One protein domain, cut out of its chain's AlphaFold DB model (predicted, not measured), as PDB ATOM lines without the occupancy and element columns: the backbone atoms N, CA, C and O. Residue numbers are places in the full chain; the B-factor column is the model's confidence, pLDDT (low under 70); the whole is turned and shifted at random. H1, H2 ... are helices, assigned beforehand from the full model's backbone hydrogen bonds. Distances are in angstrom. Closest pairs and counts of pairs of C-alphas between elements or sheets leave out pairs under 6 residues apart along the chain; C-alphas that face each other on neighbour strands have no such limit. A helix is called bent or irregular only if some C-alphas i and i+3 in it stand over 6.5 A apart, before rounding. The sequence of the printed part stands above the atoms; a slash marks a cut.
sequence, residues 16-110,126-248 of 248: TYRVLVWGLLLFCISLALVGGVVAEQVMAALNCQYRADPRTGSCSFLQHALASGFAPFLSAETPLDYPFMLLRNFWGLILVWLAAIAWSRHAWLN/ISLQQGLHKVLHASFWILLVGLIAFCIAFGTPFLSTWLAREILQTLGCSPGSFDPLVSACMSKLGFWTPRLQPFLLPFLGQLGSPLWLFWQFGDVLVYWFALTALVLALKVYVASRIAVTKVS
ATOM      1  N   THR A  16       3.007  -1.965  11.709       77.12
ATOM      2  CA  THR A  16       2.643  -0.950  10.714       77.12
ATOM      3  C   THR A  16       3.850  -0.378   9.968       77.12
ATOM      4  O   THR A  16       3.824  -0.309   8.744       77.12
ATOM      5  N   TYR A  17       4.937  -0.018  10.661       74.50
ATOM      6  CA  TYR A  17       6.147   0.498  10.011       74.50
ATOM      7  C   TYR A  17       6.798  -0.561   9.115       74.50
ATOM      8  O   TYR A  17       7.184  -0.268   7.985       74.50
ATOM      9  N   ARG A  18       6.886  -1.809   9.594       75.31
ATOM     10  CA  ARG A  18       7.434  -2.918   8.798       75.31
ATOM     11  C   ARG A  18       6.594  -3.165   7.550       75.31
ATOM     12  O   ARG A  18       7.165  -3.286   6.475       75.31
ATOM     13  N   VAL A  19       5.271  -3.207   7.695       83.94
ATOM     14  CA  VAL A  19       4.337  -3.403   6.579       83.94
ATOM     15  C   VAL A  19       4.456  -2.267   5.566       83.94
ATOM     16  O   VAL A  19       4.511  -2.543   4.376       83.94
ATOM     17  N   LEU A  20       4.580  -1.009   6.002       82.88
ATOM     18  CA  LEU A  20       4.737   0.122   5.084       82.88
ATOM     19  C   LEU A  20       6.059   0.070   4.308       82.88
ATOM     20  O   LEU A  20       6.054   0.305   3.103       82.88
ATOM     21  N   VAL A  21       7.175  -0.247   4.973       78.00
ATOM     22  CA  VAL A  21       8.497  -0.337   4.326       78.00
ATOM     23  C   VAL A  21       8.556  -1.513   3.354       78.00
ATOM     24  O   VAL A  21       8.955  -1.335   2.206       78.00
ATOM     25  N   TRP A  22       8.143  -2.705   3.792       81.06
ATOM     26  CA  TRP A  22       8.116  -3.885   2.928       81.06
ATOM     27  C   TRP A  22       7.093  -3.741   1.805       81.06
ATOM     28  O   TRP A  22       7.384  -4.140   0.685       81.06
ATOM     29  N   GLY A  23       5.945  -3.121   2.074       85.88
ATOM     30  CA  GLY A  23       4.921  -2.827   1.078       85.88
ATOM     31  C   GLY A  23       5.443  -1.912  -0.024       85.88
ATOM     32  O   GLY A  23       5.312  -2.255  -1.192       85.88
ATOM     33  N   LEU A  24       6.117  -0.810   0.329       85.44
ATOM     34  CA  LEU A  24       6.728   0.083  -0.659       85.44
ATOM     35  C   LEU A  24       7.827  -0.627  -1.463       85.44
ATOM     36  O   LEU A  24       7.905  -0.471  -2.677       85.44
ATOM     37  N   LEU A  25       8.666  -1.421  -0.797       82.75
ATOM     38  CA  LEU A  25       9.757  -2.138  -1.453       82.75
ATOM     39  C   LEU A  25       9.219  -3.188  -2.435       82.75
ATOM     40  O   LEU A  25       9.656  -3.230  -3.582       82.75
ATOM     41  N   LEU A  26       8.232  -3.985  -2.019       86.81
ATOM     42  CA  LEU A  26       7.564  -4.963  -2.877       86.81
ATOM     43  C   LEU A  26       6.809  -4.288  -4.019       86.81
ATOM     44  O   LEU A  26       6.890  -4.766  -5.147       86.81
ATOM     45  N   PHE A  27       6.130  -3.169  -3.764       86.75
ATOM     46  CA  PHE A  27       5.464  -2.376  -4.795       86.75
ATOM     47  C   PHE A  27       6.462  -1.906  -5.859       86.75
ATOM     48  O   PHE A  27       6.267  -2.170  -7.041       86.75
ATOM     49  N   CYS A  28       7.579  -1.299  -5.451       85.94
ATOM     50  CA  CYS A  28       8.586  -0.820  -6.393       85.94
ATOM     51  C   CYS A  28       9.249  -1.960  -7.171       85.94
ATOM     52  O   CYS A  28       9.410  -1.851  -8.381       85.94
ATOM     53  N   ILE A  29       9.623  -3.058  -6.505       85.12
ATOM     54  CA  ILE A  29      10.280  -4.194  -7.167       85.12
ATOM     55  C   ILE A  29       9.320  -4.904  -8.127       85.12
ATOM     56  O   ILE A  29       9.701  -5.189  -9.260       85.12
ATOM     57  N   SER A  30       8.083  -5.174  -7.703       85.38
ATOM     58  CA  SER A  30       7.094  -5.854  -8.551       85.38
ATOM     59  C   SER A  30       6.787  -5.053  -9.812       85.38
ATOM     60  O   SER A  30       6.804  -5.616 -10.905       85.38
ATOM     61  N   LEU A  31       6.602  -3.738  -9.685       84.31
ATOM     62  CA  LEU A  31       6.358  -2.868 -10.831       84.31
ATOM     63  C   LEU A  31       7.588  -2.655 -11.705       84.31
ATOM     64  O   LEU A  31       7.432  -2.576 -12.914       84.31
ATOM     65  N   ALA A  32       8.792  -2.597 -11.135       83.81
ATOM     66  CA  ALA A  32      10.026  -2.438 -11.903       83.81
ATOM     67  C   ALA A  32      10.424  -3.701 -12.685       83.81
ATOM     68  O   ALA A  32      11.069  -3.585 -13.719       83.81
ATOM     69  N   LEU A  33      10.065  -4.897 -12.202       83.62
ATOM     70  CA  LEU A  33      10.431  -6.163 -12.851       83.62
ATOM     71  C   LEU A  33       9.323  -6.721 -13.744       83.62
ATOM     72  O   LEU A  33       9.601  -7.237 -14.822       83.62
ATOM     73  N   VAL A  34       8.071  -6.638 -13.291       86.19
ATOM     74  CA  VAL A  34       6.931  -7.322 -13.920       86.19
ATOM     75  C   VAL A  34       5.740  -6.377 -14.106       86.19
ATOM     76  O   VAL A  34       4.587  -6.805 -14.131       86.19
ATOM     77  N   GLY A  35       6.012  -5.075 -14.242       80.62
ATOM     78  CA  GLY A  35       4.995  -4.025 -14.306       80.62
ATOM     79  C   GLY A  35       3.925  -4.251 -15.373       80.62
ATOM     80  O   GLY A  35       2.759  -3.998 -15.092       80.62
ATOM     81  N   GLY A  36       4.289  -4.799 -16.538       79.81
ATOM     82  CA  GLY A  36       3.336  -5.159 -17.596       79.81
ATOM     83  C   GLY A  36       2.300  -6.195 -17.143       79.81
ATOM     84  O   GLY A  36       1.105  -5.944 -17.236       79.81
ATOM     85  N   VAL A  37       2.739  -7.306 -16.538       83.88
ATOM     86  CA  VAL A  37       1.828  -8.351 -16.022       83.88
ATOM     87  C   VAL A  37       0.954  -7.799 -14.899       83.88
ATOM     88  O   VAL A  37      -0.242  -8.073 -14.846       83.88
ATOM     89  N   VAL A  38       1.523  -6.986 -14.004       83.06
ATOM     90  CA  VAL A  38       0.747  -6.330 -12.941       83.06
ATOM     91  C   VAL A  38      -0.313  -5.409 -13.546       83.06
ATOM     92  O   VAL A  38      -1.461  -5.444 -13.114       83.06
ATOM     93  N   ALA A  39       0.040  -4.619 -14.560       82.31
ATOM     94  CA  ALA A  39      -0.880  -3.714 -15.234       82.31
ATOM     95  C   ALA A  39      -2.002  -4.459 -15.965       82.31
ATOM     96  O   ALA A  39      -3.149  -4.034 -15.868       82.31
ATOM     97  N   GLU A  40      -1.712  -5.581 -16.627       83.12
ATOM     98  CA  GLU A  40      -2.730  -6.425 -17.270       83.12
ATOM     99  C   GLU A  40      -3.743  -6.944 -16.253       83.12
ATOM    100  O   GLU A  40      -4.948  -6.781 -16.439       83.12
ATOM    101  N   GLN A  41      -3.260  -7.504 -15.143       84.56
ATOM    102  CA  GLN A  41      -4.120  -8.048 -14.093       84.56
ATOM    103  C   GLN A  41      -4.942  -6.950 -13.410       84.56
ATOM    104  O   GLN A  41      -6.132  -7.128 -13.150       84.56
ATOM    105  N   VAL A  42      -4.333  -5.790 -13.152       82.31
ATOM    106  CA  VAL A  42      -5.023  -4.639 -12.561       82.31
ATOM    107  C   VAL A  42      -6.079  -4.094 -13.520       82.31
ATOM    108  O   VAL A  42      -7.205  -3.853 -13.100       82.31
ATOM    109  N   MET A  43      -5.771  -3.945 -14.808       77.56
ATOM    110  CA  MET A  43      -6.726  -3.457 -15.806       77.56
ATOM    111  C   MET A  43      -7.873  -4.446 -16.037       77.56
ATOM    112  O   MET A  43      -9.024  -4.021 -16.139       77.56
ATOM    113  N   ALA A  44      -7.589  -5.753 -16.028       79.12
ATOM    114  CA  ALA A  44      -8.606  -6.800 -16.064       79.12
ATOM    115  C   ALA A  44      -9.515  -6.755 -14.822       79.12
ATOM    116  O   ALA A  44     -10.734  -6.843 -14.946       79.12
ATOM    117  N   ALA A  45      -8.945  -6.546 -13.632       79.19
ATOM    118  CA  ALA A  45      -9.699  -6.449 -12.381       79.19
ATOM    119  C   ALA A  45     -10.519  -5.154 -12.261       79.19
ATOM    120  O   ALA A  45     -11.593  -5.154 -11.660       79.19
ATOM    121  N   LEU A  46     -10.031  -4.045 -12.823       72.94
ATOM    122  CA  LEU A  46     -10.723  -2.755 -12.802       72.94
ATOM    123  C   LEU A  46     -11.957  -2.741 -13.717       72.94
ATOM    124  O   LEU A  46     -12.824  -1.895 -13.512       72.94
ATOM    125  N   ASN A  47     -12.037  -3.650 -14.700       68.69
ATOM    126  CA  ASN A  47     -13.130  -3.793 -15.676       68.69
ATOM    127  C   ASN A  47     -13.578  -2.452 -16.304       68.69
ATOM    128  O   ASN A  47     -14.738  -2.243 -16.661       68.69
ATOM    129  N   CYS A  48     -12.628  -1.520 -16.401       63.94
ATOM    130  CA  CYS A  48     -12.817  -0.130 -16.777       63.94
ATOM    131  C   CYS A  48     -12.261   0.076 -18.184       63.94
ATOM    132  O   CYS A  48     -11.050   0.018 -18.400       63.94
ATOM    133  N   GLN A  49     -13.134   0.330 -19.158       57.03
ATOM    134  CA  GLN A  49     -12.701   0.636 -20.517       57.03
ATOM    135  C   GLN A  49     -12.146   2.065 -20.567       57.03
ATOM    136  O   GLN A  49     -12.897   3.028 -20.681       57.03
ATOM    137  N   TYR A  50     -10.816   2.206 -20.534       48.25
ATOM    138  CA  TYR A  50     -10.095   3.484 -20.691       48.25
ATOM    139  C   TYR A  50     -10.480   4.259 -21.975       48.25
ATOM    140  O   TYR A  50     -10.241   5.458 -22.073       48.25
ATOM    141  N   ARG A  51     -11.094   3.578 -22.957       49.81
ATOM    142  CA  ARG A  51     -11.509   4.123 -24.261       49.81
ATOM    143  C   ARG A  51     -13.027   4.272 -24.442       49.81
ATOM    144  O   ARG A  51     -13.446   4.663 -25.527       49.81
ATOM    145  N   ALA A  52     -13.837   3.923 -23.441       47.31
ATOM    146  CA  ALA A  52     -15.287   4.073 -23.527       47.31
ATOM    147  C   ALA A  52     -15.696   5.515 -23.219       47.31
ATOM    148  O   ALA A  52     -15.129   6.151 -22.331       47.31
ATOM    149  N   ASP A  53     -16.673   6.011 -23.975       45.31
ATOM    150  CA  ASP A  53     -17.205   7.366 -23.886       45.31
ATOM    151  C   ASP A  53     -17.430   7.814 -22.425       45.31
ATOM    152  O   ASP A  53     -18.053   7.090 -21.640       45.31
ATOM    153  N   PRO A  54     -17.032   9.044 -22.042       50.28
ATOM    154  CA  PRO A  54     -17.232   9.573 -20.688       50.28
ATOM    155  C   PRO A  54     -18.715   9.687 -20.280       50.28
ATOM    156  O   PRO A  54     -19.020   9.987 -19.128       50.28
ATOM    157  N   ARG A  55     -19.649   9.448 -21.209       48.09
ATOM    158  CA  ARG A  55     -21.100   9.501 -20.997       48.09
ATOM    159  C   ARG A  55     -21.725   8.171 -20.558       48.09
ATOM    160  O   ARG A  55     -22.851   8.191 -20.076       48.09
ATOM    161  N   THR A  56     -21.019   7.043 -20.657       55.03
ATOM    162  CA  THR A  56     -21.516   5.708 -20.248       55.03
ATOM    163  C   THR A  56     -20.960   5.252 -18.893       55.03
ATOM    164  O   THR A  56     -20.777   4.063 -18.662       55.03
ATOM    165  N   GLY A  57     -20.643   6.211 -18.016       57.16
ATOM    166  CA  GLY A  57     -19.826   6.042 -16.813       57.16
ATOM    167  C   GLY A  57     -20.054   4.765 -15.994       57.16
ATOM    168  O   GLY A  57     -21.166   4.465 -15.569       57.16
ATOM    169  N   SER A  58     -18.954   4.072 -15.691       58.19
ATOM    170  CA  SER A  58     -18.902   3.024 -14.660       58.19
ATOM    171  C   SER A  58     -17.645   3.068 -13.777       58.19
ATOM    172  O   SER A  58     -17.574   2.338 -12.792       58.19
ATOM    173  N   CYS A  59     -16.668   3.934 -14.068       63.41
ATOM    174  CA  CYS A  59     -15.412   3.993 -13.316       63.41
ATOM    175  C   CYS A  59     -15.447   5.088 -12.252       63.41
ATOM    176  O   CYS A  59     -15.616   6.268 -12.559       63.41
ATOM    177  N   SER A  60     -15.226   4.706 -10.995       76.38
ATOM    178  CA  SER A  60     -14.967   5.663  -9.917       76.38
ATOM    179  C   SER A  60     -13.685   6.464 -10.184       76.38
ATOM    180  O   SER A  60     -12.777   5.994 -10.875       76.38
ATOM    181  N   PHE A  61     -13.571   7.659  -9.594       75.69
ATOM    182  CA  PHE A  61     -12.379   8.514  -9.720       75.69
ATOM    183  C   PHE A  61     -11.076   7.755  -9.422       75.69
ATOM    184  O   PHE A  61     -10.100   7.878 -10.157       75.69
ATOM    185  N   LEU A  62     -11.081   6.915  -8.381       75.88
ATOM    186  CA  LEU A  62      -9.923   6.109  -8.000       75.88
ATOM    187  C   LEU A  62      -9.578   5.053  -9.059       75.88
ATOM    188  O   LEU A  62      -8.408   4.876  -9.382       75.88
ATOM    189  N   GLN A  63     -10.580   4.373  -9.621       76.31
ATOM    190  CA  GLN A  63     -10.366   3.389 -10.685       76.31
ATOM    191  C   GLN A  63      -9.838   4.049 -11.957       76.31
ATOM    192  O   GLN A  63      -8.948   3.498 -12.595       76.31
ATOM    193  N   HIS A  64     -10.328   5.243 -12.297       77.88
ATOM    194  CA  HIS A  64      -9.819   6.006 -13.433       77.88
ATOM    195  C   HIS A  64      -8.368   6.454 -13.209       77.88
ATOM    196  O   HIS A  64      -7.529   6.269 -14.087       77.88
ATOM    197  N   ALA A  65      -8.044   6.962 -12.016       77.00
ATOM    198  CA  ALA A  65      -6.680   7.337 -11.651       77.00
ATOM    199  C   ALA A  65      -5.721   6.134 -11.711       77.00
ATOM    200  O   ALA A  65      -4.653   6.230 -12.313       77.00
ATOM    201  N   LEU A  66      -6.120   4.980 -11.165       79.81
ATOM    202  CA  LEU A  66      -5.338   3.743 -11.250       79.81
ATOM    203  C   LEU A  66      -5.172   3.284 -12.703       79.81
ATOM    204  O   LEU A  66      -4.043   3.067 -13.137       79.81
ATOM    205  N   ALA A  67      -6.256   3.209 -13.475       77.56
ATOM    206  CA  ALA A  67      -6.205   2.822 -14.883       77.56
ATOM    207  C   ALA A  67      -5.276   3.742 -15.688       77.56
ATOM    208  O   ALA A  67      -4.461   3.260 -16.468       77.56
ATOM    209  N   SER A  68      -5.327   5.054 -15.444       78.12
ATOM    210  CA  SER A  68      -4.442   6.025 -16.096       78.12
ATOM    211  C   SER A  68      -2.966   5.848 -15.718       78.12
ATOM    212  O   SER A  68      -2.096   6.043 -16.560       78.12
ATOM    213  N   GLY A  69      -2.676   5.430 -14.480       79.69
ATOM    214  CA  GLY A  69      -1.311   5.182 -14.013       79.69
ATOM    215  C   GLY A  69      -0.723   3.857 -14.509       79.69
ATOM    216  O   GLY A  69       0.480   3.777 -14.755       79.69
ATOM    217  N   PHE A  70      -1.558   2.828 -14.683       82.31
ATOM    218  CA  PHE A  70      -1.146   1.507 -15.169       82.31
ATOM    219  C   PHE A  70      -1.198   1.367 -16.696       82.31
ATOM    220  O   PHE A  70      -0.438   0.576 -17.245       82.31
ATOM    221  N   ALA A  71      -2.020   2.144 -17.408       80.38
ATOM    222  CA  ALA A  71      -2.109   2.084 -18.869       80.38
ATOM    223  C   ALA A  71      -0.746   2.226 -19.589       80.38
ATOM    224  O   ALA A  71      -0.496   1.447 -20.510       80.38
ATOM    225  N   PRO A  72       0.185   3.107 -19.162       78.38
ATOM    226  CA  PRO A  72       1.512   3.209 -19.774       78.38
ATOM    227  C   PRO A  72       2.384   1.952 -19.637       78.38
ATOM    228  O   PRO A  72       3.311   1.764 -20.420       78.38
ATOM    229  N   PHE A  73       2.111   1.084 -18.658       80.12
ATOM    230  CA  PHE A  73       2.821  -0.190 -18.505       80.12
ATOM    231  C   PHE A  73       2.347  -1.247 -19.505       80.12
ATOM    232  O   PHE A  73       3.115  -2.147 -19.821       80.12
ATOM    233  N   LEU A  74       1.122  -1.128 -20.027       77.00
ATOM    234  CA  LEU A  74       0.627  -1.990 -21.106       77.00
ATOM    235  C   LEU A  74       1.241  -1.630 -22.462       77.00
ATOM    236  O   LEU A  74       1.331  -2.473 -23.346       77.00
ATOM    237  N   SER A  75       1.648  -0.372 -22.635       71.69
ATOM    238  CA  SER A  75       2.352   0.101 -23.832       71.69
ATOM    239  C   SER A  75       3.874  -0.018 -23.728       71.69
ATOM    240  O   SER A  75       4.576   0.374 -24.655       71.69
ATOM    241  N   ALA A  76       4.396  -0.505 -22.600       72.00
ATOM    242  CA  ALA A  76       5.820  -0.735 -22.426       72.00
ATOM    243  C   ALA A  76       6.230  -2.004 -23.183       72.00
ATOM    244  O   ALA A  76       5.672  -3.078 -22.974       72.00
ATOM    245  N   GLU A  77       7.208  -1.869 -24.071       67.25
ATOM    246  CA  GLU A  77       7.643  -2.967 -24.937       67.25
ATOM    247  C   GLU A  77       8.714  -3.827 -24.287       67.25
ATOM    248  O   GLU A  77       8.877  -4.990 -24.654       67.25
ATOM    249  N   THR A  78       9.443  -3.273 -23.313       71.62
ATOM    250  CA  THR A  78      10.490  -4.008 -22.611       71.62
ATOM    251  C   THR A  78      10.468  -3.809 -21.103       71.62
ATOM    252  O   THR A  78      10.053  -2.762 -20.605       71.62
ATOM    253  N   PRO A  79      11.027  -4.771 -20.343       76.25
ATOM    254  CA  PRO A  79      11.213  -4.618 -18.903       76.25
ATOM    255  C   PRO A  79      12.086  -3.416 -18.510       76.25
ATOM    256  O   PRO A  79      11.992  -2.928 -17.388       76.25
ATOM    257  N   LEU A  80      12.916  -2.911 -19.430       76.50
ATOM    258  CA  LEU A  80      13.734  -1.711 -19.231       76.50
ATOM    259  C   LEU A  80      12.900  -0.426 -19.134       76.50
ATOM    260  O   LEU A  80      13.370   0.551 -18.556       76.50
ATOM    261  N   ASP A  81      11.677  -0.405 -19.669       76.25
ATOM    262  CA  ASP A  81      10.758   0.735 -19.559       76.25
ATOM    263  C   ASP A  81      10.138   0.836 -18.154       76.25
ATOM    264  O   ASP A  81       9.815   1.928 -17.675       76.25
ATOM    265  N   TYR A  82       9.969  -0.298 -17.466       81.25
ATOM    266  CA  TYR A  82       9.161  -0.394 -16.251       81.25
ATOM    267  C   TYR A  82       9.640   0.483 -15.082       81.25
ATOM    268  O   TYR A  82       8.793   1.152 -14.481       81.25
ATOM    269  N   PRO A  83      10.945   0.573 -14.743       81.00
ATOM    270  CA  PRO A  83      11.400   1.449 -13.663       81.00
ATOM    271  C   PRO A  83      11.113   2.931 -13.942       81.00
ATOM    272  O   PRO A  83      10.798   3.693 -13.026       81.00
ATOM    273  N   PHE A  84      11.179   3.340 -15.210       79.81
ATOM    274  CA  PHE A  84      10.929   4.718 -15.621       79.81
ATOM    275  C   PHE A  84       9.437   5.029 -15.675       79.81
ATOM    276  O   PHE A  84       9.021   6.096 -15.224       79.81
ATOM    277  N   MET A  85       8.615   4.084 -16.140       82.81
ATOM    278  CA  MET A  85       7.156   4.190 -16.069       82.81
ATOM    279  C   MET A  85       6.666   4.239 -14.617       82.81
ATOM    280  O   MET A  85       5.777   5.031 -14.304       82.81
ATOM    281  N   LEU A  86       7.277   3.461 -13.717       84.19
ATOM    282  CA  LEU A  86       7.008   3.501 -12.278       84.19
ATOM    283  C   LEU A  86       7.315   4.877 -11.705       84.19
ATOM    284  O   LEU A  86       6.459   5.474 -11.054       84.19
ATOM    285  N   LEU A  87       8.515   5.393 -11.970       81.38
ATOM    286  CA  LEU A  87       8.909   6.699 -11.467       81.38
ATOM    287  C   LEU A  87       7.989   7.791 -12.029       81.38
ATOM    288  O   LEU A  87       7.461   8.590 -11.271       81.38
ATOM    289  N   ARG A  88       7.717   7.792 -13.335       81.50
ATOM    290  CA  ARG A  88       6.904   8.831 -13.978       81.50
ATOM    291  C   ARG A  88       5.442   8.832 -13.525       81.50
ATOM    292  O   ARG A  88       4.889   9.908 -13.323       81.50
ATOM    293  N   ASN A  89       4.816   7.666 -13.372       83.62
ATOM    294  CA  ASN A  89       3.376   7.574 -13.093       83.62
ATOM    295  C   ASN A  89       3.053   7.477 -11.597       83.62
ATOM    296  O   ASN A  89       2.015   7.968 -11.162       83.62
ATOM    297  N   PHE A  90       3.942   6.892 -10.788       85.00
ATOM    298  CA  PHE A  90       3.685   6.628  -9.369       85.00
ATOM    299  C   PHE A  90       4.584   7.415  -8.407       85.00
ATOM    300  O   PHE A  90       4.526   7.163  -7.203       85.00
ATOM    301  N   TRP A  91       5.367   8.401  -8.869       80.44
ATOM    302  CA  TRP A  91       6.199   9.221  -7.971       80.44
ATOM    303  C   TRP A  91       5.398   9.829  -6.814       80.44
ATOM    304  O   TRP A  91       5.835   9.752  -5.671       80.44
ATOM    305  N   GLY A  92       4.210  10.385  -7.079       81.19
ATOM    306  CA  GLY A  92       3.374  11.002  -6.049       81.19
ATOM    307  C   GLY A  92       2.947   9.998  -4.978       81.19
ATOM    308  O   GLY A  92       3.033  10.286  -3.784       81.19
ATOM    309  N   LEU A  93       2.576   8.782  -5.391       85.00
ATOM    310  CA  LEU A  93       2.249   7.696  -4.468       85.00
ATOM    311  C   LEU A  93       3.474   7.293  -3.641       85.00
ATOM    312  O   LEU A  93       3.365   7.167  -2.426       85.00
ATOM    313  N   ILE A  94       4.643   7.151  -4.276       84.31
ATOM    314  CA  ILE A  94       5.907   6.851  -3.592       84.31
ATOM    315  C   ILE A  94       6.219   7.936  -2.550       84.31
ATOM    316  O   ILE A  94       6.572   7.609  -1.419       84.31
ATOM    317  N   LEU A  95       6.030   9.218  -2.880       79.44
ATOM    318  CA  LEU A  95       6.230  10.332  -1.947       79.44
ATOM    319  C   LEU A  95       5.278  10.270  -0.753       79.44
ATOM    320  O   LEU A  95       5.723  10.373   0.390       79.44
ATOM    321  N   VAL A  96       3.981  10.074  -1.001       83.75
ATOM    322  CA  VAL A  96       2.974   9.940   0.062       83.75
ATOM    323  C   VAL A  96       3.290   8.736   0.949       83.75
ATOM    324  O   VAL A  96       3.190   8.822   2.171       83.75
ATOM    325  N   TRP A  97       3.751   7.630   0.365       85.56
ATOM    326  CA  TRP A  97       4.134   6.431   1.103       85.56
ATOM    327  C   TRP A  97       5.378   6.661   1.965       85.56
ATOM    328  O   TRP A  97       5.403   6.281   3.136       85.56
ATOM    329  N   LEU A  98       6.398   7.336   1.430       80.31
ATOM    330  CA  LEU A  98       7.581   7.739   2.189       80.31
ATOM    331  C   LEU A  98       7.212   8.687   3.337       80.31
ATOM    332  O   LEU A  98       7.709   8.520   4.452       80.31
ATOM    333  N   ALA A  99       6.294   9.629   3.102       77.38
ATOM    334  CA  ALA A  99       5.756  10.499   4.141       77.38
ATOM    335  C   ALA A  99       4.989   9.699   5.210       77.38
ATOM    336  O   ALA A  99       5.187   9.936   6.399       77.38
ATOM    337  N   ALA A 100       4.192   8.698   4.823       80.69
ATOM    338  CA  ALA A 100       3.488   7.809   5.747       80.69
ATOM    339  C   ALA A 100       4.454   6.950   6.582       80.69
ATOM    340  O   ALA A 100       4.261   6.787   7.789       80.69
ATOM    341  N   ILE A 101       5.538   6.449   5.982       80.19
ATOM    342  CA  ILE A 101       6.615   5.752   6.700       80.19
ATOM    343  C   ILE A 101       7.247   6.704   7.721       80.19
ATOM    344  O   ILE A 101       7.365   6.352   8.898       80.19
ATOM    345  N   ALA A 102       7.597   7.923   7.302       76.00
ATOM    346  CA  ALA A 102       8.166   8.942   8.178       76.00
ATOM    347  C   ALA A 102       7.211   9.315   9.326       76.00
ATOM    348  O   ALA A 102       7.646   9.402  10.475       76.00
ATOM    349  N   TRP A 103       5.913   9.452   9.041       79.69
ATOM    350  CA  TRP A 103       4.871   9.752  10.020       79.69
ATOM    351  C   TRP A 103       4.648   8.608  11.007       79.69
ATOM    352  O   TRP A 103       4.661   8.834  12.213       79.69
ATOM    353  N   SER A 104       4.512   7.365  10.534       78.75
ATOM    354  CA  SER A 104       4.351   6.181  11.396       78.75
ATOM    355  C   SER A 104       5.518   6.035  12.373       78.75
ATOM    356  O   SER A 104       5.345   5.669  13.538       78.75
ATOM    357  N   ARG A 105       6.716   6.397  11.912       70.44
ATOM    358  CA  ARG A 105       7.922   6.414  12.723       70.44
ATOM    359  C   ARG A 105       7.917   7.582  13.699       70.44
ATOM    360  O   ARG A 105       8.292   7.400  14.851       70.44
ATOM    361  N   HIS A 106       7.476   8.759  13.265       71.69
ATOM    362  CA  HIS A 106       7.318   9.921  14.132       71.69
ATOM    363  C   HIS A 106       6.324   9.650  15.268       71.69
ATOM    364  O   HIS A 106       6.644   9.909  16.422       71.69
ATOM    365  N   ALA A 107       5.166   9.063  14.960       70.88
ATOM    366  CA  ALA A 107       4.144   8.686  15.932       70.88
ATOM    367  C   ALA A 107       4.644   7.627  16.929       70.88
ATOM    368  O   ALA A 107       4.318   7.687  18.111       70.88
ATOM    369  N   TRP A 108       5.483   6.687  16.480       65.69
ATOM    370  CA  TRP A 108       6.106   5.698  17.365       65.69
ATOM    371  C   TRP A 108       7.162   6.312  18.298       65.69
ATOM    372  O   TRP A 108       7.295   5.887  19.443       65.69
ATOM    373  N   LEU A 109       7.902   7.318  17.822       63.34
ATOM    374  CA  LEU A 109       8.923   8.023  18.609       63.34
ATOM    375  C   LEU A 109       8.331   9.080  19.554       63.34
ATOM    376  O   LEU A 109       8.926   9.358  20.590       63.34
ATOM    377  N   ASN A 110       7.176   9.657  19.213       60.62
ATOM    378  CA  ASN A 110       6.477  10.668  20.002       60.62
ATOM    379  C   ASN A 110       5.069  10.179  20.386       60.62
ATOM    380  O   ASN A 110       4.083  10.662  19.821       60.62
ATOM    381  N   ILE A 126      18.349   3.634  19.084       56.97
ATOM    382  CA  ILE A 126      19.677   3.847  18.501       56.97
ATOM    383  C   ILE A 126      19.978   2.801  17.415       56.97
ATOM    384  O   ILE A 126      20.385   3.174  16.315       56.97
ATOM    385  N   SER A 127      19.713   1.509  17.655       58.44
ATOM    386  CA  SER A 127      20.009   0.444  16.674       58.44
ATOM    387  C   SER A 127      19.164   0.559  15.398       58.44
ATOM    388  O   SER A 127      19.667   0.366  14.288       58.44
ATOM    389  N   LEU A 128      17.898   0.959  15.533       59.12
ATOM    390  CA  LEU A 128      16.974   1.134  14.413       59.12
ATOM    391  C   LEU A 128      17.232   2.450  13.659       59.12
ATOM    392  O   LEU A 128      17.153   2.483  12.429       59.12
ATOM    393  N   GLN A 129      17.613   3.525  14.362       63.16
ATOM    394  CA  GLN A 129      18.132   4.750  13.739       63.16
ATOM    395  C   GLN A 129      19.395   4.482  12.924       63.16
ATOM    396  O   GLN A 129      19.526   5.023  11.830       63.16
ATOM    397  N   GLN A 130      20.283   3.621  13.413       69.44
ATOM    398  CA  GLN A 130      21.523   3.275  12.729       69.44
ATOM    399  C   GLN A 130      21.272   2.398  11.495       69.44
ATOM    400  O   GLN A 130      21.866   2.640  10.445       69.44
ATOM    401  N   GLY A 131      20.333   1.449  11.577       70.38
ATOM    402  CA  GLY A 131      19.871   0.668  10.425       70.38
ATOM    403  C   GLY A 131      19.244   1.545   9.340       70.38
ATOM    404  O   GLY A 131      19.655   1.485   8.183       70.38
ATOM    405  N   LEU A 132      18.313   2.430   9.709       72.69
ATOM    406  CA  LEU A 132      17.707   3.342   8.740       72.69
ATOM    407  C   LEU A 132      18.725   4.332   8.173       72.69
ATOM    408  O   LEU A 132      18.683   4.615   6.982       72.69
ATOM    409  N   HIS A 133      19.648   4.850   8.987       76.50
ATOM    410  CA  HIS A 133      20.687   5.736   8.481       76.50
ATOM    411  C   HIS A 133      21.527   5.030   7.411       76.50
ATOM    412  O   HIS A 133      21.773   5.636   6.371       76.50
ATOM    413  N   LYS A 134      21.896   3.757   7.611       76.44
ATOM    414  CA  LYS A 134      22.594   2.958   6.591       76.44
ATOM    415  C   LYS A 134      21.757   2.786   5.324       76.44
ATOM    416  O   LYS A 134      22.282   3.007   4.240       76.44
ATOM    417  N   VAL A 135      20.469   2.463   5.447       75.94
ATOM    418  CA  VAL A 135      19.569   2.299   4.287       75.94
ATOM    419  C   VAL A 135      19.377   3.618   3.531       75.94
ATOM    420  O   VAL A 135      19.490   3.646   2.309       75.94
ATOM    421  N   LEU A 136      19.152   4.731   4.233       79.81
ATOM    422  CA  LEU A 136      19.048   6.066   3.632       79.81
ATOM    423  C   LEU A 136      20.365   6.517   3.006       79.81
ATOM    424  O   LEU A 136      20.369   7.170   1.971       79.81
ATOM    425  N   HIS A 137      21.494   6.166   3.619       81.75
ATOM    426  CA  HIS A 137      22.811   6.476   3.080       81.75
ATOM    427  C   HIS A 137      23.091   5.683   1.801       81.75
ATOM    428  O   HIS A 137      23.501   6.274   0.808       81.75
ATOM    429  N   ALA A 138      22.826   4.375   1.810       80.19
ATOM    430  CA  ALA A 138      22.981   3.517   0.642       80.19
ATOM    431  C   ALA A 138      22.039   3.947  -0.492       80.19
ATOM    432  O   ALA A 138      22.498   4.165  -1.606       80.19
ATOM    433  N   SER A 139      20.748   4.147  -0.204       78.12
ATOM    434  CA  SER A 139      19.772   4.604  -1.204       78.12
ATOM    435  C   SER A 139      20.125   5.973  -1.779       78.12
ATOM    436  O   SER A 139      20.088   6.126  -2.993       78.12
ATOM    437  N   PHE A 140      20.542   6.937  -0.950       86.94
ATOM    438  CA  PHE A 140      21.023   8.237  -1.427       86.94
ATOM    439  C   PHE A 140      22.168   8.085  -2.430       86.94
ATOM    440  O   PHE A 140      22.111   8.670  -3.506       86.94
ATOM    441  N   TRP A 141      23.191   7.293  -2.099       88.06
ATOM    442  CA  TRP A 141      24.330   7.095  -2.993       88.06
ATOM    443  C   TRP A 141      23.951   6.355  -4.267       88.06
ATOM    444  O   TRP A 141      24.388   6.764  -5.334       88.06
ATOM    445  N   ILE A 142      23.116   5.320  -4.183       84.31
ATOM    446  CA  ILE A 142      22.626   4.595  -5.361       84.31
ATOM    447  C   ILE A 142      21.868   5.547  -6.292       84.31
ATOM    448  O   ILE A 142      22.138   5.579  -7.490       84.31
ATOM    449  N   LEU A 143      20.961   6.359  -5.744       84.75
ATOM    450  CA  LEU A 143      20.187   7.334  -6.512       84.75
ATOM    451  C   LEU A 143      21.077   8.411  -7.130       84.75
ATOM    452  O   LEU A 143      20.909   8.726  -8.302       84.75
ATOM    453  N   LEU A 144      22.026   8.945  -6.360       88.62
ATOM    454  CA  LEU A 144      22.939   9.988  -6.814       88.62
ATOM    455  C   LEU A 144      23.888   9.473  -7.901       88.62
ATOM    456  O   LEU A 144      24.035  10.116  -8.935       88.62
ATOM    457  N   VAL A 145      24.513   8.313  -7.687       90.94
ATOM    458  CA  VAL A 145      25.409   7.687  -8.669       90.94
ATOM    459  C   VAL A 145      24.636   7.327  -9.928       90.94
ATOM    460  O   VAL A 145      25.121   7.602 -11.019       90.94
ATOM    461  N   GLY A 146      23.424   6.782  -9.796       86.50
ATOM    462  CA  GLY A 146      22.561   6.498 -10.938       86.50
ATOM    463  C   GLY A 146      22.204   7.759 -11.728       86.50
ATOM    464  O   GLY A 146      22.316   7.749 -12.949       86.50
ATOM    465  N   LEU A 147      21.868   8.861 -11.048       88.69
ATOM    466  CA  LEU A 147      21.584  10.146 -11.692       88.69
ATOM    467  C   LEU A 147      22.814  10.686 -12.434       88.69
ATOM    468  O   LEU A 147      22.709  11.096 -13.587       88.69
ATOM    469  N   ILE A 148      23.990  10.658 -11.799       89.75
ATOM    470  CA  ILE A 148      25.247  11.104 -12.418       89.75
ATOM    471  C   ILE A 148      25.580  10.232 -13.631       89.75
ATOM    472  O   ILE A 148      25.864  10.761 -14.704       89.75
ATOM    473  N   ALA A 149      25.513   8.909 -13.482       88.56
ATOM    474  CA  ALA A 149      25.767   7.968 -14.565       88.56
ATOM    475  C   ALA A 149      24.793   8.185 -15.728       88.56
ATOM    476  O   ALA A 149      25.225   8.192 -16.875       88.56
ATOM    477  N   PHE A 150      23.514   8.442 -15.445       87.75
ATOM    478  CA  PHE A 150      22.502   8.755 -16.451       87.75
ATOM    479  C   PHE A 150      22.807  10.065 -17.193       87.75
ATOM    480  O   PHE A 150      22.770  10.111 -18.422       87.75
ATOM    481  N   CYS A 151      23.184  11.119 -16.464       89.25
ATOM    482  CA  CYS A 151      23.598  12.386 -17.061       89.25
ATOM    483  C   CYS A 151      24.861  12.240 -17.920       89.25
ATOM    484  O   CYS A 151      24.958  12.889 -18.953       89.25
ATOM    485  N   ILE A 152      25.821  11.393 -17.543       88.31
ATOM    486  CA  ILE A 152      27.014  11.127 -18.365       88.31
ATOM    487  C   ILE A 152      26.639  10.303 -19.603       88.31
ATOM    488  O   ILE A 152      27.026  10.654 -20.718       88.31
ATOM    489  N   ALA A 153      25.851   9.244 -19.406       85.75
ATOM    490  CA  ALA A 153      25.353   8.346 -20.441       85.75
ATOM    491  C   ALA A 153      24.657   9.103 -21.575       85.75
ATOM    492  O   ALA A 153      25.009   8.924 -22.736       85.75
ATOM    493  N   PHE A 154      23.718   9.987 -21.239       84.94
ATOM    494  CA  PHE A 154      22.898  10.691 -22.226       84.94
ATOM    495  C   PHE A 154      23.321  12.143 -22.470       84.94
ATOM    496  O   PHE A 154      22.969  12.716 -23.493       84.94
ATOM    497  N   GLY A 155      24.100  12.750 -21.580       82.69
ATOM    498  CA  GLY A 155      24.585  14.121 -21.746       82.69
ATOM    499  C   GLY A 155      25.847  14.225 -22.596       82.69
ATOM    500  O   GLY A 155      26.115  15.300 -23.130       82.69
ATOM    501  N   THR A 156      26.607  13.137 -22.770       86.06
ATOM    502  CA  THR A 156      27.825  13.157 -23.593       86.06
ATOM    503  C   THR A 156      27.548  12.781 -25.056       86.06
ATOM    504  O   THR A 156      26.788  11.846 -25.325       86.06
ATOM    505  N   PRO A 157      28.178  13.470 -26.025       77.94
ATOM    506  CA  PRO A 157      27.854  13.358 -27.452       77.94
ATOM    507  C   PRO A 157      27.995  11.931 -27.999       77.94
ATOM    508  O   PRO A 157      27.097  11.408 -28.659       77.94
ATOM    509  N   PHE A 158      29.119  11.275 -27.704       80.44
ATOM    510  CA  PHE A 158      29.429   9.953 -28.252       80.44
ATOM    511  C   PHE A 158      28.704   8.823 -27.521       80.44
ATOM    512  O   PHE A 158      28.155   7.927 -28.164       80.44
ATOM    513  N   LEU A 159      28.668   8.876 -26.186       84.69
ATOM    514  CA  LEU A 159      28.073   7.816 -25.374       84.69
ATOM    515  C   LEU A 159      26.552   7.773 -25.540       84.69
ATOM    516  O   LEU A 159      25.992   6.688 -25.634       84.69
ATOM    517  N   SER A 160      25.905   8.937 -25.661       82.50
ATOM    518  CA  SER A 160      24.453   9.031 -25.839       82.50
ATOM    519  C   SER A 160      23.991   8.426 -27.159       82.50
ATOM    520  O   SER A 160      23.022   7.674 -27.181       82.50
ATOM    521  N   THR A 161      24.720   8.684 -28.248       80.75
ATOM    522  CA  THR A 161      24.415   8.116 -29.568       80.75
ATOM    523  C   THR A 161      24.609   6.598 -29.567       80.75
ATOM    524  O   THR A 161      23.793   5.865 -30.125       80.75
ATOM    525  N   TRP A 162      25.688   6.119 -28.939       83.00
ATOM    526  CA  TRP A 162      25.973   4.689 -28.828       83.00
ATOM    527  C   TRP A 162      24.920   3.969 -27.975       83.00
ATOM    528  O   TRP A 162      24.319   3.005 -28.443       83.00
ATOM    529  N   LEU A 163      24.605   4.493 -26.786       84.25
ATOM    530  CA  LEU A 163      23.564   3.948 -25.910       84.25
ATOM    531  C   LEU A 163      22.176   4.013 -26.541       84.25
ATOM    532  O   LEU A 163      21.417   3.060 -26.414       84.25
ATOM    533  N   ALA A 164      21.837   5.098 -27.240       81.12
ATOM    534  CA  ALA A 164      20.566   5.200 -27.945       81.12
ATOM    535  C   ALA A 164      20.429   4.089 -28.993       81.12
ATOM    536  O   ALA A 164      19.375   3.464 -29.074       81.12
ATOM    537  N   ARG A 165      21.495   3.794 -29.754       79.06
ATOM    538  CA  ARG A 165      21.501   2.674 -30.709       79.06
ATOM    539  C   ARG A 165      21.367   1.330 -30.017       79.06
ATOM    540  O   ARG A 165      20.552   0.539 -30.467       79.06
ATOM    541  N   GLU A 166      22.121   1.091 -28.951       82.50
ATOM    542  CA  GLU A 166      22.084  -0.180 -28.224       82.50
ATOM    543  C   GLU A 166      20.695  -0.428 -27.619       82.50
ATOM    544  O   GLU A 166      20.091  -1.475 -27.833       82.50
ATOM    545  N   ILE A 167      20.123   0.578 -26.946       79.19
ATOM    546  CA  ILE A 167      18.776   0.489 -26.374       79.19
ATOM    547  C   ILE A 167      17.760   0.238 -27.489       79.19
ATOM    548  O   ILE A 167      16.959  -0.684 -27.386       79.19
ATOM    549  N   LEU A 168      17.824   0.973 -28.600       76.44
ATOM    550  CA  LEU A 168      16.907   0.764 -29.723       76.44
ATOM    551  C   LEU A 168      17.089  -0.605 -30.399       76.44
ATOM    552  O   LEU A 168      16.094  -1.218 -30.776       76.44
ATOM    553  N   GLN A 169      18.313  -1.131 -30.482       76.31
ATOM    554  CA  GLN A 169      18.578  -2.493 -30.953       76.31
ATOM    555  C   GLN A 169      17.977  -3.544 -30.017       76.31
ATOM    556  O   GLN A 169      17.352  -4.489 -30.496       76.31
ATOM    557  N   THR A 170      18.086  -3.365 -28.694       74.81
ATOM    558  CA  THR A 170      17.439  -4.266 -27.719       74.81
ATOM    559  C   THR A 170      15.910  -4.198 -27.769       74.81
ATOM    560  O   THR A 170      15.246  -5.190 -27.483       74.81
ATOM    561  N   LEU A 171      15.352  -3.067 -28.214       69.56
ATOM    562  CA  LEU A 171      13.925  -2.891 -28.515       69.56
ATOM    563  C   LEU A 171      13.516  -3.508 -29.872       69.56
ATOM    564  O   LEU A 171      12.353  -3.430 -30.266       69.56
ATOM    565  N   GLY A 172      14.454  -4.117 -30.605       68.56
ATOM    566  CA  GLY A 172      14.219  -4.707 -31.924       68.56
ATOM    567  C   GLY A 172      14.151  -3.687 -33.064       68.56
ATOM    568  O   GLY A 172      13.799  -4.049 -34.187       68.56
ATOM    569  N   CYS A 173      14.495  -2.420 -32.814       70.38
ATOM    570  CA  CYS A 173      14.617  -1.410 -33.858       70.38
ATOM    571  C   CYS A 173      16.010  -1.497 -34.503       70.38
ATOM    572  O   CYS A 173      17.027  -1.337 -33.830       70.38
ATOM    573  N   SER A 174      16.079  -1.704 -35.822       62.38
ATOM    574  CA  SER A 174      17.353  -1.667 -36.552       62.38
ATOM    575  C   SER A 174      17.773  -0.215 -36.832       62.38
ATOM    576  O   SER A 174      17.076   0.478 -37.574       62.38
ATOM    577  N   PRO A 175      18.909   0.274 -36.298       54.09
ATOM    578  CA  PRO A 175      19.389   1.637 -36.536       54.09
ATOM    579  C   PRO A 175      20.094   1.802 -37.898       54.09
ATOM    580  O   PRO A 175      20.665   2.858 -38.161       54.09
ATOM    581  N   GLY A 176      20.118   0.756 -38.737       50.75
ATOM    582  CA  GLY A 176      20.888   0.709 -39.986       50.75
ATOM    583  C   GLY A 176      20.278   1.468 -41.168       50.75
ATOM    584  O   GLY A 176      20.992   1.757 -42.123       50.75
ATOM    585  N   SER A 177      18.997   1.831 -41.116       46.84
ATOM    586  CA  SER A 177      18.339   2.613 -42.165       46.84
ATOM    587  C   SER A 177      17.858   3.938 -41.584       46.84
ATOM    588  O   SER A 177      16.813   3.999 -40.936       46.84
ATOM    589  N   PHE A 178      18.609   5.010 -41.838       51.69
ATOM    590  CA  PHE A 178      18.181   6.401 -41.653       51.69
ATOM    591  C   PHE A 178      17.106   6.796 -42.682       51.69
ATOM    592  O   PHE A 178      17.164   7.868 -43.276       51.69
ATOM    593  N   ASP A 179      16.133   5.917 -42.910       49.59
ATOM    594  CA  ASP A 179      14.986   6.198 -43.752       49.59
ATOM    595  C   ASP A 179      13.818   6.637 -42.861       49.59
ATOM    596  O   ASP A 179      13.346   5.849 -42.033       49.59
ATOM    597  N   PRO A 180      13.298   7.865 -43.032       46.97
ATOM    598  CA  PRO A 180      12.159   8.371 -42.266       46.97
ATOM    599  C   PRO A 180      10.868   7.556 -42.485       46.97
ATOM    600  O   PRO A 180       9.906   7.741 -41.743       46.97
ATOM    601  N   LEU A 181      10.851   6.619 -43.447       44.97
ATOM    602  CA  LEU A 181       9.747   5.689 -43.720       44.97
ATOM    603  C   LEU A 181       9.860   4.306 -43.047       44.97
ATOM    604  O   LEU A 181       8.833   3.642 -42.924       44.97
ATOM    605  N   VAL A 182      11.004   3.900 -42.468       49.06
ATOM    606  CA  VAL A 182      11.114   2.666 -41.623       49.06
ATOM    607  C   VAL A 182      10.509   2.880 -40.205       49.06
ATOM    608  O   VAL A 182      10.656   2.104 -39.263       49.06
ATOM    609  N   SER A 183       9.745   3.969 -40.121       52.72
ATOM    610  CA  SER A 183       8.829   4.545 -39.140       52.72
ATOM    611  C   SER A 183       8.027   3.641 -38.199       52.72
ATOM    612  O   SER A 183       7.584   4.158 -37.182       52.72
ATOM    613  N   ALA A 184       7.857   2.336 -38.432       54.62
ATOM    614  CA  ALA A 184       6.955   1.524 -37.605       54.62
ATOM    615  C   ALA A 184       7.490   1.236 -36.189       54.62
ATOM    616  O   ALA A 184       6.701   1.155 -35.253       54.62
ATOM    617  N   CYS A 185       8.811   1.085 -36.015       60.22
ATOM    618  CA  CYS A 185       9.417   0.864 -34.691       60.22
ATOM    619  C   CYS A 185       9.523   2.179 -33.903       60.22
ATOM    620  O   CYS A 185       9.179   2.234 -32.729       60.22
ATOM    621  N   MET A 186       9.918   3.264 -34.579       58.75
ATOM    622  CA  MET A 186      10.054   4.605 -33.992       58.75
ATOM    623  C   MET A 186       8.702   5.255 -33.659       58.75
ATOM    624  O   MET A 186       8.643   6.109 -32.781       58.75
ATOM    625  N   SER A 187       7.615   4.850 -34.329       56.84
ATOM    626  CA  SER A 187       6.252   5.307 -34.029       56.84
ATOM    627  C   SER A 187       5.593   4.569 -32.863       56.84
ATOM    628  O   SER A 187       4.441   4.864 -32.540       56.84
ATOM    629  N   LYS A 188       6.251   3.568 -32.265       58.41
ATOM    630  CA  LYS A 188       5.648   2.830 -31.155       58.41
ATOM    631  C   LYS A 188       5.624   3.663 -29.866       58.41
ATOM    632  O   LYS A 188       6.525   4.450 -29.584       58.41
ATOM    633  N   LEU A 189       4.570   3.460 -29.072       59.09
ATOM    634  CA  LEU A 189       4.198   4.226 -27.870       59.09
ATOM    635  C   LEU A 189       5.032   3.887 -26.607       59.09
ATOM    636  O   LEU A 189       4.526   3.973 -25.488       59.09
ATOM    637  N   GLY A 190       6.301   3.506 -26.773       65.69
ATOM    638  CA  GLY A 190       7.210   3.178 -25.669       65.69
ATOM    639  C   GLY A 190       7.753   4.407 -24.927       65.69
ATOM    640  O   GLY A 190       7.616   5.546 -25.379       65.69
ATOM    641  N   PHE A 191       8.401   4.201 -23.772       74.31
ATOM    642  CA  PHE A 191       9.065   5.294 -23.043       74.31
ATOM    643  C   PHE A 191      10.351   5.739 -23.750       74.31
ATOM    644  O   PHE A 191      10.586   6.939 -23.896       74.31
ATOM    645  N   TRP A 192      11.167   4.783 -24.199       75.75
ATOM    646  CA  TRP A 192      12.483   5.048 -24.780       75.75
ATOM    647  C   TRP A 192      12.440   5.526 -26.231       75.75
ATOM    648  O   TRP A 192      13.127   6.480 -26.584       75.75
ATOM    649  N   THR A 193      11.630   4.895 -27.072       75.12
ATOM    650  CA  THR A 193      11.613   5.092 -28.529       75.12
ATOM    651  C   THR A 193      11.460   6.556 -28.970       75.12
ATOM    652  O   THR A 193      12.355   7.056 -29.657       75.12
ATOM    653  N   PRO A 194      10.431   7.306 -28.523       76.44
ATOM    654  CA  PRO A 194      10.283   8.717 -28.895       76.44
ATOM    655  C   PRO A 194      11.357   9.621 -28.270       76.44
ATOM    656  O   PRO A 194      11.698  10.660 -28.832       76.44
ATOM    657  N   ARG A 195      11.918   9.234 -27.117       81.69
ATOM    658  CA  ARG A 195      12.917  10.032 -26.385       81.69
ATOM    659  C   ARG A 195      14.330   9.877 -26.939       81.69
ATOM    660  O   ARG A 195      15.134  10.797 -26.826       81.69
ATOM    661  N   LEU A 196      14.639   8.722 -27.526       82.25
ATOM    662  CA  LEU A 196      15.956   8.400 -28.075       82.25
ATOM    663  C   LEU A 196      16.109   8.790 -29.545       82.25
ATOM    664  O   LEU A 196      17.234   8.988 -30.002       82.25
ATOM    665  N   GLN A 197      15.002   8.963 -30.273       78.12
ATOM    666  CA  GLN A 197      15.009   9.371 -31.681       78.12
ATOM    667  C   GLN A 197      15.903  10.599 -31.971       78.12
ATOM    668  O   GLN A 197      16.681  10.540 -32.927       78.12
ATOM    669  N   PRO A 198      15.892  11.683 -31.165       79.81
ATOM    670  CA  PRO A 198      16.713  12.860 -31.448       79.81
ATOM    671  C   PRO A 198      18.220  12.609 -31.309       79.81
ATOM    672  O   PRO A 198      19.014  13.238 -32.005       79.81
ATOM    673  N   PHE A 199      18.626  11.663 -30.457       77.12
ATOM    674  CA  PHE A 199      20.036  11.321 -30.231       77.12
ATOM    675  C   PHE A 199      20.668  10.592 -31.420       77.12
ATOM    676  O   PHE A 199      21.891  10.534 -31.529       77.12
ATOM    677  N   LEU A 200      19.854  10.053 -32.328       76.75
ATOM    678  CA  LEU A 200      20.336   9.385 -33.532       76.75
ATOM    679  C   LEU A 200      20.601  10.343 -34.694       76.75
ATOM    680  O   LEU A 200      21.285   9.949 -35.635       76.75
ATOM    681  N   LEU A 201      20.089  11.579 -34.647       75.56
ATOM    682  CA  LEU A 201      20.263  12.547 -35.730       75.56
ATOM    683  C   LEU A 201      21.760  12.818 -35.973       75.56
ATOM    684  O   LEU A 201      22.481  13.155 -35.026       75.56
ATOM    685  N   PRO A 202      22.247  12.719 -37.224       68.25
ATOM    686  CA  PRO A 202      23.642  13.010 -37.528       68.25
ATOM    687  C   PRO A 202      23.958  14.467 -37.161       68.25
ATOM    688  O   PRO A 202      23.182  15.370 -37.469       68.25
ATOM    689  N   PHE A 203      25.092  14.686 -36.484       68.31
ATOM    690  CA  PHE A 203      25.565  15.967 -35.926       68.31
ATOM    691  C   PHE A 203      24.687  16.589 -34.822       68.31
ATOM    692  O   PHE A 203      25.203  16.917 -33.754       68.31
ATOM    693  N   LEU A 204      23.373  16.713 -35.033       70.56
ATOM    694  CA  LEU A 204      22.410  17.300 -34.090       70.56
ATOM    695  C   LEU A 204      22.182  16.447 -32.837       70.56
ATOM    696  O   LEU A 204      21.979  17.003 -31.759       70.56
ATOM    697  N   GLY A 205      22.233  15.119 -32.953       66.50
ATOM    698  CA  GLY A 205      22.120  14.212 -31.810       66.50
ATOM    699  C   GLY A 205      23.353  14.265 -30.908       66.50
ATOM    700  O   GLY A 205      23.225  14.348 -29.690       66.50
ATOM    701  N   GLN A 206      24.547  14.318 -31.510       72.06
ATOM    702  CA  GLN A 206      25.818  14.388 -30.786       72.06
ATOM    703  C   GLN A 206      26.013  15.756 -30.126       72.06
ATOM    704  O   GLN A 206      26.106  15.843 -28.909       72.06
ATOM    705  N   LEU A 207      26.032  16.844 -30.898       76.31
ATOM    706  CA  LEU A 207      26.286  18.187 -30.355       76.31
ATOM    707  C   LEU A 207      25.132  18.689 -29.476       76.31
ATOM    708  O   LEU A 207      25.345  19.478 -28.558       76.31
ATOM    709  N   GLY A 208      23.915  18.211 -29.742       80.88
ATOM    710  CA  GLY A 208      22.729  18.519 -28.958       80.88
ATOM    711  C   GLY A 208      22.521  17.614 -27.748       80.88
ATOM    712  O   GLY A 208      21.551  17.840 -27.036       80.88
ATOM    713  N   SER A 209      23.374  16.613 -27.477       81.94
ATOM    714  CA  SER A 209      23.145  15.624 -26.408       81.94
ATOM    715  C   SER A 209      22.790  16.220 -25.036       81.94
ATOM    716  O   SER A 209      21.812  15.753 -24.447       81.94
ATOM    717  N   PRO A 210      23.459  17.276 -24.515       83.56
ATOM    718  CA  PRO A 210      23.032  17.875 -23.252       83.56
ATOM    719  C   PRO A 210      21.658  18.545 -23.367       83.56
ATOM    720  O   PRO A 210      20.858  18.459 -22.440       83.56
ATOM    721  N   LEU A 211      21.344  19.175 -24.501       84.88
ATOM    722  CA  LEU A 211      20.049  19.816 -24.731       84.88
ATOM    723  C   LEU A 211      18.925  18.770 -24.828       84.88
ATOM    724  O   LEU A 211      17.878  18.921 -24.202       84.88
ATOM    725  N   TRP A 212      19.164  17.682 -25.563       84.31
ATOM    726  CA  TRP A 212      18.233  16.567 -25.717       84.31
ATOM    727  C   TRP A 212      18.006  15.822 -24.409       84.31
ATOM    728  O   TRP A 212      16.877  15.425 -24.142       84.31
ATOM    729  N   LEU A 213      19.029  15.693 -23.562       86.94
ATOM    730  CA  LEU A 213      18.884  15.149 -22.215       86.94
ATOM    731  C   LEU A 213      17.825  15.930 -21.421       86.94
ATOM    732  O   LEU A 213      16.902  15.327 -20.876       86.94
ATOM    733  N   PHE A 214      17.903  17.262 -21.401       86.31
ATOM    734  CA  PHE A 214      16.909  18.078 -20.696       86.31
ATOM    735  C   PHE A 214      15.541  18.068 -21.376       86.31
ATOM    736  O   PHE A 214      14.523  18.015 -20.692       86.31
ATOM    737  N   TRP A 215      15.492  18.097 -22.707       86.12
ATOM    738  CA  TRP A 215      14.221  18.146 -23.424       86.12
ATOM    739  C   TRP A 215      13.460  16.817 -23.332       86.12
ATOM    740  O   TRP A 215      12.265  16.799 -23.052       86.12
ATOM    741  N   GLN A 216      14.151  15.696 -23.534       86.31
ATOM    742  CA  GLN A 216      13.537  14.368 -23.620       86.31
ATOM    743  C   GLN A 216      13.415  13.671 -22.266       86.31
ATOM    744  O   GLN A 216      12.521  12.846 -22.080       86.31
ATOM    745  N   PHE A 217      14.287  13.989 -21.309       86.81
ATOM    746  CA  PHE A 217      14.298  13.369 -19.982       86.81
ATOM    747  C   PHE A 217      14.140  14.375 -18.843       86.81
ATOM    748  O   PHE A 217      14.320  14.006 -17.686       86.81
ATOM    749  N   GLY A 218      13.774  15.627 -19.128       86.00
ATOM    750  CA  GLY A 218      13.610  16.662 -18.106       86.00
ATOM    751  C   GLY A 218      12.640  16.267 -16.995       86.00
ATOM    752  O   GLY A 218      12.942  16.467 -15.824       86.00
ATOM    753  N   ASP A 219      11.523  15.625 -17.336       83.25
ATOM    754  CA  ASP A 219      10.573  15.089 -16.358       83.25
ATOM    755  C   ASP A 219      11.226  14.040 -15.441       83.25
ATOM    756  O   ASP A 219      11.161  14.148 -14.219       83.25
ATOM    757  N   VAL A 220      11.932  13.069 -16.020       85.19
ATOM    758  CA  VAL A 220      12.640  12.002 -15.293       85.19
ATOM    759  C   VAL A 220      13.731  12.581 -14.401       85.19
ATOM    760  O   VAL A 220      13.840  12.185 -13.244       85.19
ATOM    761  N   LEU A 221      14.504  13.544 -14.906       87.75
ATOM    762  CA  LEU A 221      15.554  14.230 -14.156       87.75
ATOM    763  C   LEU A 221      14.972  15.006 -12.977       87.75
ATOM    764  O   LEU A 221      15.507  14.913 -11.875       87.75
ATOM    765  N   VAL A 222      13.860  15.721 -13.174       87.81
ATOM    766  CA  VAL A 222      13.165  16.439 -12.098       87.81
ATOM    767  C   VAL A 222      12.670  15.461 -11.032       87.81
ATOM    768  O   VAL A 222      12.935  15.677  -9.849       87.81
ATOM    769  N   TYR A 223      12.014  14.362 -11.421       83.56
ATOM    770  CA  TYR A 223      11.526  13.365 -10.463       83.56
ATOM    771  C   TYR A 223      12.667  12.674  -9.711       83.56
ATOM    772  O   TYR A 223      12.605  12.520  -8.490       83.56
ATOM    773  N   TRP A 224      13.736  12.297 -10.411       86.31
ATOM    774  CA  TRP A 224      14.899  11.652  -9.809       86.31
ATOM    775  C   TRP A 224      15.644  12.610  -8.872       86.31
ATOM    776  O   TRP A 224      16.003  12.233  -7.751       86.31
ATOM    777  N   PHE A 225      15.815  13.872  -9.269       87.50
ATOM    778  CA  PHE A 225      16.418  14.898  -8.425       87.50
ATOM    779  C   PHE A 225      15.576  15.163  -7.174       87.50
ATOM    780  O   PHE A 225      16.113  15.151  -6.068       87.50
ATOM    781  N   ALA A 226      14.255  15.318  -7.317       85.19
ATOM    782  CA  ALA A 226      13.342  15.512  -6.191       85.19
ATOM    783  C   ALA A 226      13.390  14.334  -5.206       85.19
ATOM    784  O   ALA A 226      13.469  14.534  -3.994       85.19
ATOM    785  N   LEU A 227      13.414  13.101  -5.718       82.69
ATOM    786  CA  LEU A 227      13.514  11.896  -4.901       82.69
ATOM    787  C   LEU A 227      14.874  11.811  -4.184       82.69
ATOM    788  O   LEU A 227      14.927  11.515  -2.991       82.69
ATOM    789  N   THR A 228      15.966  12.163  -4.864       86.12
ATOM    790  CA  THR A 228      17.310  12.238  -4.264       86.12
ATOM    791  C   THR A 228      17.377  13.305  -3.166       86.12
ATOM    792  O   THR A 228      17.878  13.038  -2.071       86.12
ATOM    793  N   ALA A 229      16.825  14.495  -3.421       86.38
ATOM    794  CA  ALA A 229      16.761  15.598  -2.467       86.38
ATOM    795  C   ALA A 229      15.914  15.240  -1.239       86.38
ATOM    796  O   ALA A 229      16.313  15.533  -0.112       86.38
ATOM    797  N   LEU A 230      14.790  14.542  -1.424       84.12
ATOM    798  CA  LEU A 230      13.967  14.066  -0.316       84.12
ATOM    799  C   LEU A 230      14.711  13.043   0.546       84.12
ATOM    800  O   LEU A 230      14.699  13.156   1.770       84.12
ATOM    801  N   VAL A 231      15.375  12.057  -0.065       83.62
ATOM    802  CA  VAL A 231      16.167  11.065   0.679       83.62
ATOM    803  C   VAL A 231      17.295  11.754   1.451       83.62
ATOM    804  O   VAL A 231      17.543  11.411   2.610       83.62
ATOM    805  N   LEU A 232      17.932  12.769   0.860       85.75
ATOM    806  CA  LEU A 232      18.926  13.595   1.542       85.75
ATOM    807  C   LEU A 232      18.319  14.364   2.722       85.75
ATOM    808  O   LEU A 232      18.868  14.308   3.822       85.75
ATOM    809  N   ALA A 233      17.180  15.031   2.533       81.06
ATOM    810  CA  ALA A 233      16.482  15.751   3.594       81.06
ATOM    811  C   ALA A 233      16.092  14.807   4.743       81.06
ATOM    812  O   ALA A 233      16.325  15.115   5.913       81.06
ATOM    813  N   LEU A 234      15.590  13.612   4.419       81.06
ATOM    814  CA  LEU A 234      15.249  12.586   5.400       81.06
ATOM    815  C   LEU A 234      16.496  12.086   6.143       81.06
ATOM    816  O   LEU A 234      16.468  11.920   7.362       81.06
ATOM    817  N   LYS A 235      17.613  11.886   5.437       81.75
ATOM    818  CA  LYS A 235      18.908  11.515   6.024       81.75
ATOM    819  C   LYS A 235      19.407  12.588   6.995       81.75
ATOM    820  O   LYS A 235      19.782  12.242   8.114       81.75
ATOM    821  N   VAL A 236      19.381  13.865   6.603       82.50
ATOM    822  CA  VAL A 236      19.788  15.001   7.452       82.50
ATOM    823  C   VAL A 236      18.882  15.113   8.677       82.50
ATOM    824  O   VAL A 236      19.380  15.231   9.795       82.50
ATOM    825  N   TYR A 237      17.567  14.982   8.493       79.62
ATOM    826  CA  TYR A 237      16.595  14.979   9.586       79.62
ATOM    827  C   TYR A 237      16.835  13.830  10.580       79.62
ATOM    828  O   TYR A 237      16.756  14.015  11.792       79.62
ATOM    829  N   VAL A 238      17.161  12.627  10.102       75.69
ATOM    830  CA  VAL A 238      17.475  11.501  10.992       75.69
ATOM    831  C   VAL A 238      18.802  11.722  11.719       75.69
ATOM    832  O   VAL A 238      18.876  11.450  12.917       75.69
ATOM    833  N   ALA A 239      19.823  12.237  11.032       76.19
ATOM    834  CA  ALA A 239      21.128  12.521  11.623       76.19
ATOM    835  C   ALA A 239      21.050  13.593  12.723       76.19
ATOM    836  O   ALA A 239      21.608  13.397  13.805       76.19
ATOM    837  N   SER A 240      20.301  14.679  12.501       74.56
ATOM    838  CA  SER A 240      20.123  15.743  13.496       74.56
ATOM    839  C   SER A 240      19.419  15.239  14.759       74.56
ATOM    840  O   SER A 240      19.807  15.592  15.870       74.56
ATOM    841  N   ARG A 241      18.451  14.323  14.625       68.31
ATOM    842  CA  ARG A 241      17.777  13.697  15.777       68.31
ATOM    843  C   ARG A 241      18.690  12.749  16.559       68.31
ATOM    844  O   ARG A 241      18.544  12.674  17.773       68.31
ATOM    845  N   ILE A 242      19.631  12.061  15.904       63.25
ATOM    846  CA  ILE A 242      20.641  11.225  16.587       63.25
ATOM    847  C   ILE A 242      21.594  12.099  17.416       63.25
ATOM    848  O   ILE A 242      21.932  11.739  18.543       63.25
ATOM    849  N   ALA A 243      22.018  13.243  16.870       60.25
ATOM    850  CA  ALA A 243      22.925  14.159  17.558       60.25
ATOM    851  C   ALA A 243      22.303  14.714  18.849       60.25
ATOM    852  O   ALA A 243      22.942  14.670  19.895       60.25
ATOM    853  N   VAL A 244      21.031  15.128  18.807       58.38
ATOM    854  CA  VAL A 244      20.307  15.633  19.990       58.38
ATOM    855  C   VAL A 244      20.196  14.567  21.090       58.38
ATOM    856  O   VAL A 244      20.401  14.873  22.259       58.38
ATOM    857  N   THR A 245      19.957  13.300  20.734       52.59
ATOM    858  CA  THR A 245      19.839  12.205  21.717       52.59
ATOM    859  C   THR A 245      21.156  11.764  22.360       52.59
ATOM    860  O   THR A 245      21.112  11.017  23.327       52.59
ATOM    861  N   LYS A 246      22.320  12.168  21.832       49.50
ATOM    862  CA  LYS A 246      23.632  11.847  22.429       49.50
ATOM    863  C   LYS A 246      24.105  12.876  23.461       49.50
ATOM    864  O   LYS A 246      25.057  12.596  24.177       49.50
ATOM    865  N   VAL A 247      23.494  14.059  23.479       50.03
ATOM    866  CA  VAL A 247      23.872  15.183  24.357       50.03
ATOM    867  C   VAL A 247      22.978  15.249  25.607       50.03
ATOM    868  O   VAL A 247      23.283  15.989  26.536       50.03
ATOM    869  N   SER A 248      21.886  14.474  25.637       41.66
ATOM    870  CA  SER A 248      20.971  14.325  26.786       41.66
ATOM    871  C   SER A 248      21.303  13.072  27.585       41.66
ATOM    872  O   SER A 248      21.155  13.119  28.824       41.66
TER     873      SER A 248
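This is residues 16 to 110 and 126 to 248 of the 248 residues of an uncharacterized protein of Polaromonas sp. Pch-P (UniProt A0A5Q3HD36). Two pairs of long helices, H1a with H3b and H4 with H8b, run along the longest axis, side by side and opposite ways within each pair; at one end of H4 and H8b, the short H5, H6, H7 and H8a form a head, while H1b and H2 fold off sideways as a hairpin. The short arm H3a, near the middle, touches H8b. Printed are 218 residues, with eight named helices, H1 to H8 in order, and no named strand: all helix. The whole is only just loose, close to compact, with a radius of gyration of the C-alphas of 20.9 A and spans of 71 by 50 by 25 A.

By hydrogen bonds H1, residues 16 to 46, H3, residues 82 to 109, and H8, residues 209 to 247, were each assigned as one helix, but are bent: C-alphas 33 and 36 are 8.6 A apart, 89 and 92 7.8 A, 216 and 219 7.9 A. Arms H1a, residues 16 to 33, and H1b, residues 36 to 46, stand at a steep tilt of 66 degrees. H1b and H2, residues 61 to 74, form a hairpin, closest at the C-alphas of Gly 36 and Phe 73, 5.1 A. H1a, with residues 16 to 24 alone, touches H3b, residues 92 to 109, at a shallow tilt of 22 degrees, closest at C-alphas Tyr 17 and Ser 104, 6.1 A. H3a, residues 82 to 89, touches H8b, residues 219 to 247, about perpendicular at 85 degrees, closest at C-alphas Arg 88 and Val 220, 6.7 A. H4, residues 126 to 155, touches H8b at a shallow tilt of 27 degrees, opposite ways, closest at C-alphas Leu 136 and Lys 235, 6.0 A. H5, residues 157 to 170, and H6, residues 192 to 200, form a hairpin, closest at C-alphas Thr 161 and Phe 199, 5.5 A. H7, residues 204 to 207, touches H5, closest at C-alphas Gln 206 and Pro 157, 4.0 A. H8a, residues 209 to 216, touches H6, closest at C-alphas Gln 216 and Arg 195, 5.2 A. Every O i to N i+4 pair is within hydrogen-bond range in H1a, H1b, H3a, H3b, H4 and H8a; H2 has 7 of 10, H5 9 of 10, H8b 24 of 25, H6 2 of 5 with 3 of 6 O i to N i+3, and H7 is too short for such a pair.

H1a, 25.4 A long, begins at C-alpha 16 (2.643, -0.950, 10.714); H3b is 25.4 A, H4 41.8 A. H8b, 42.8 A, ends at C-alpha 247 (23.872, 15.183, 24.357). H2 and H6 are only just irregular: C-alphas 69 and 72 are 6.7 A apart, 195 and 198 6.9 A.

Residues 111 to 125 are not printed; C-alphas 110 and 126 are 14.9 A apart. The links H1 to H2 and H5 to H6 are long. Mean pLDDT of the printed part is 75.4; 52 residues are under 70, among them 47 to 59 and 174 to 190.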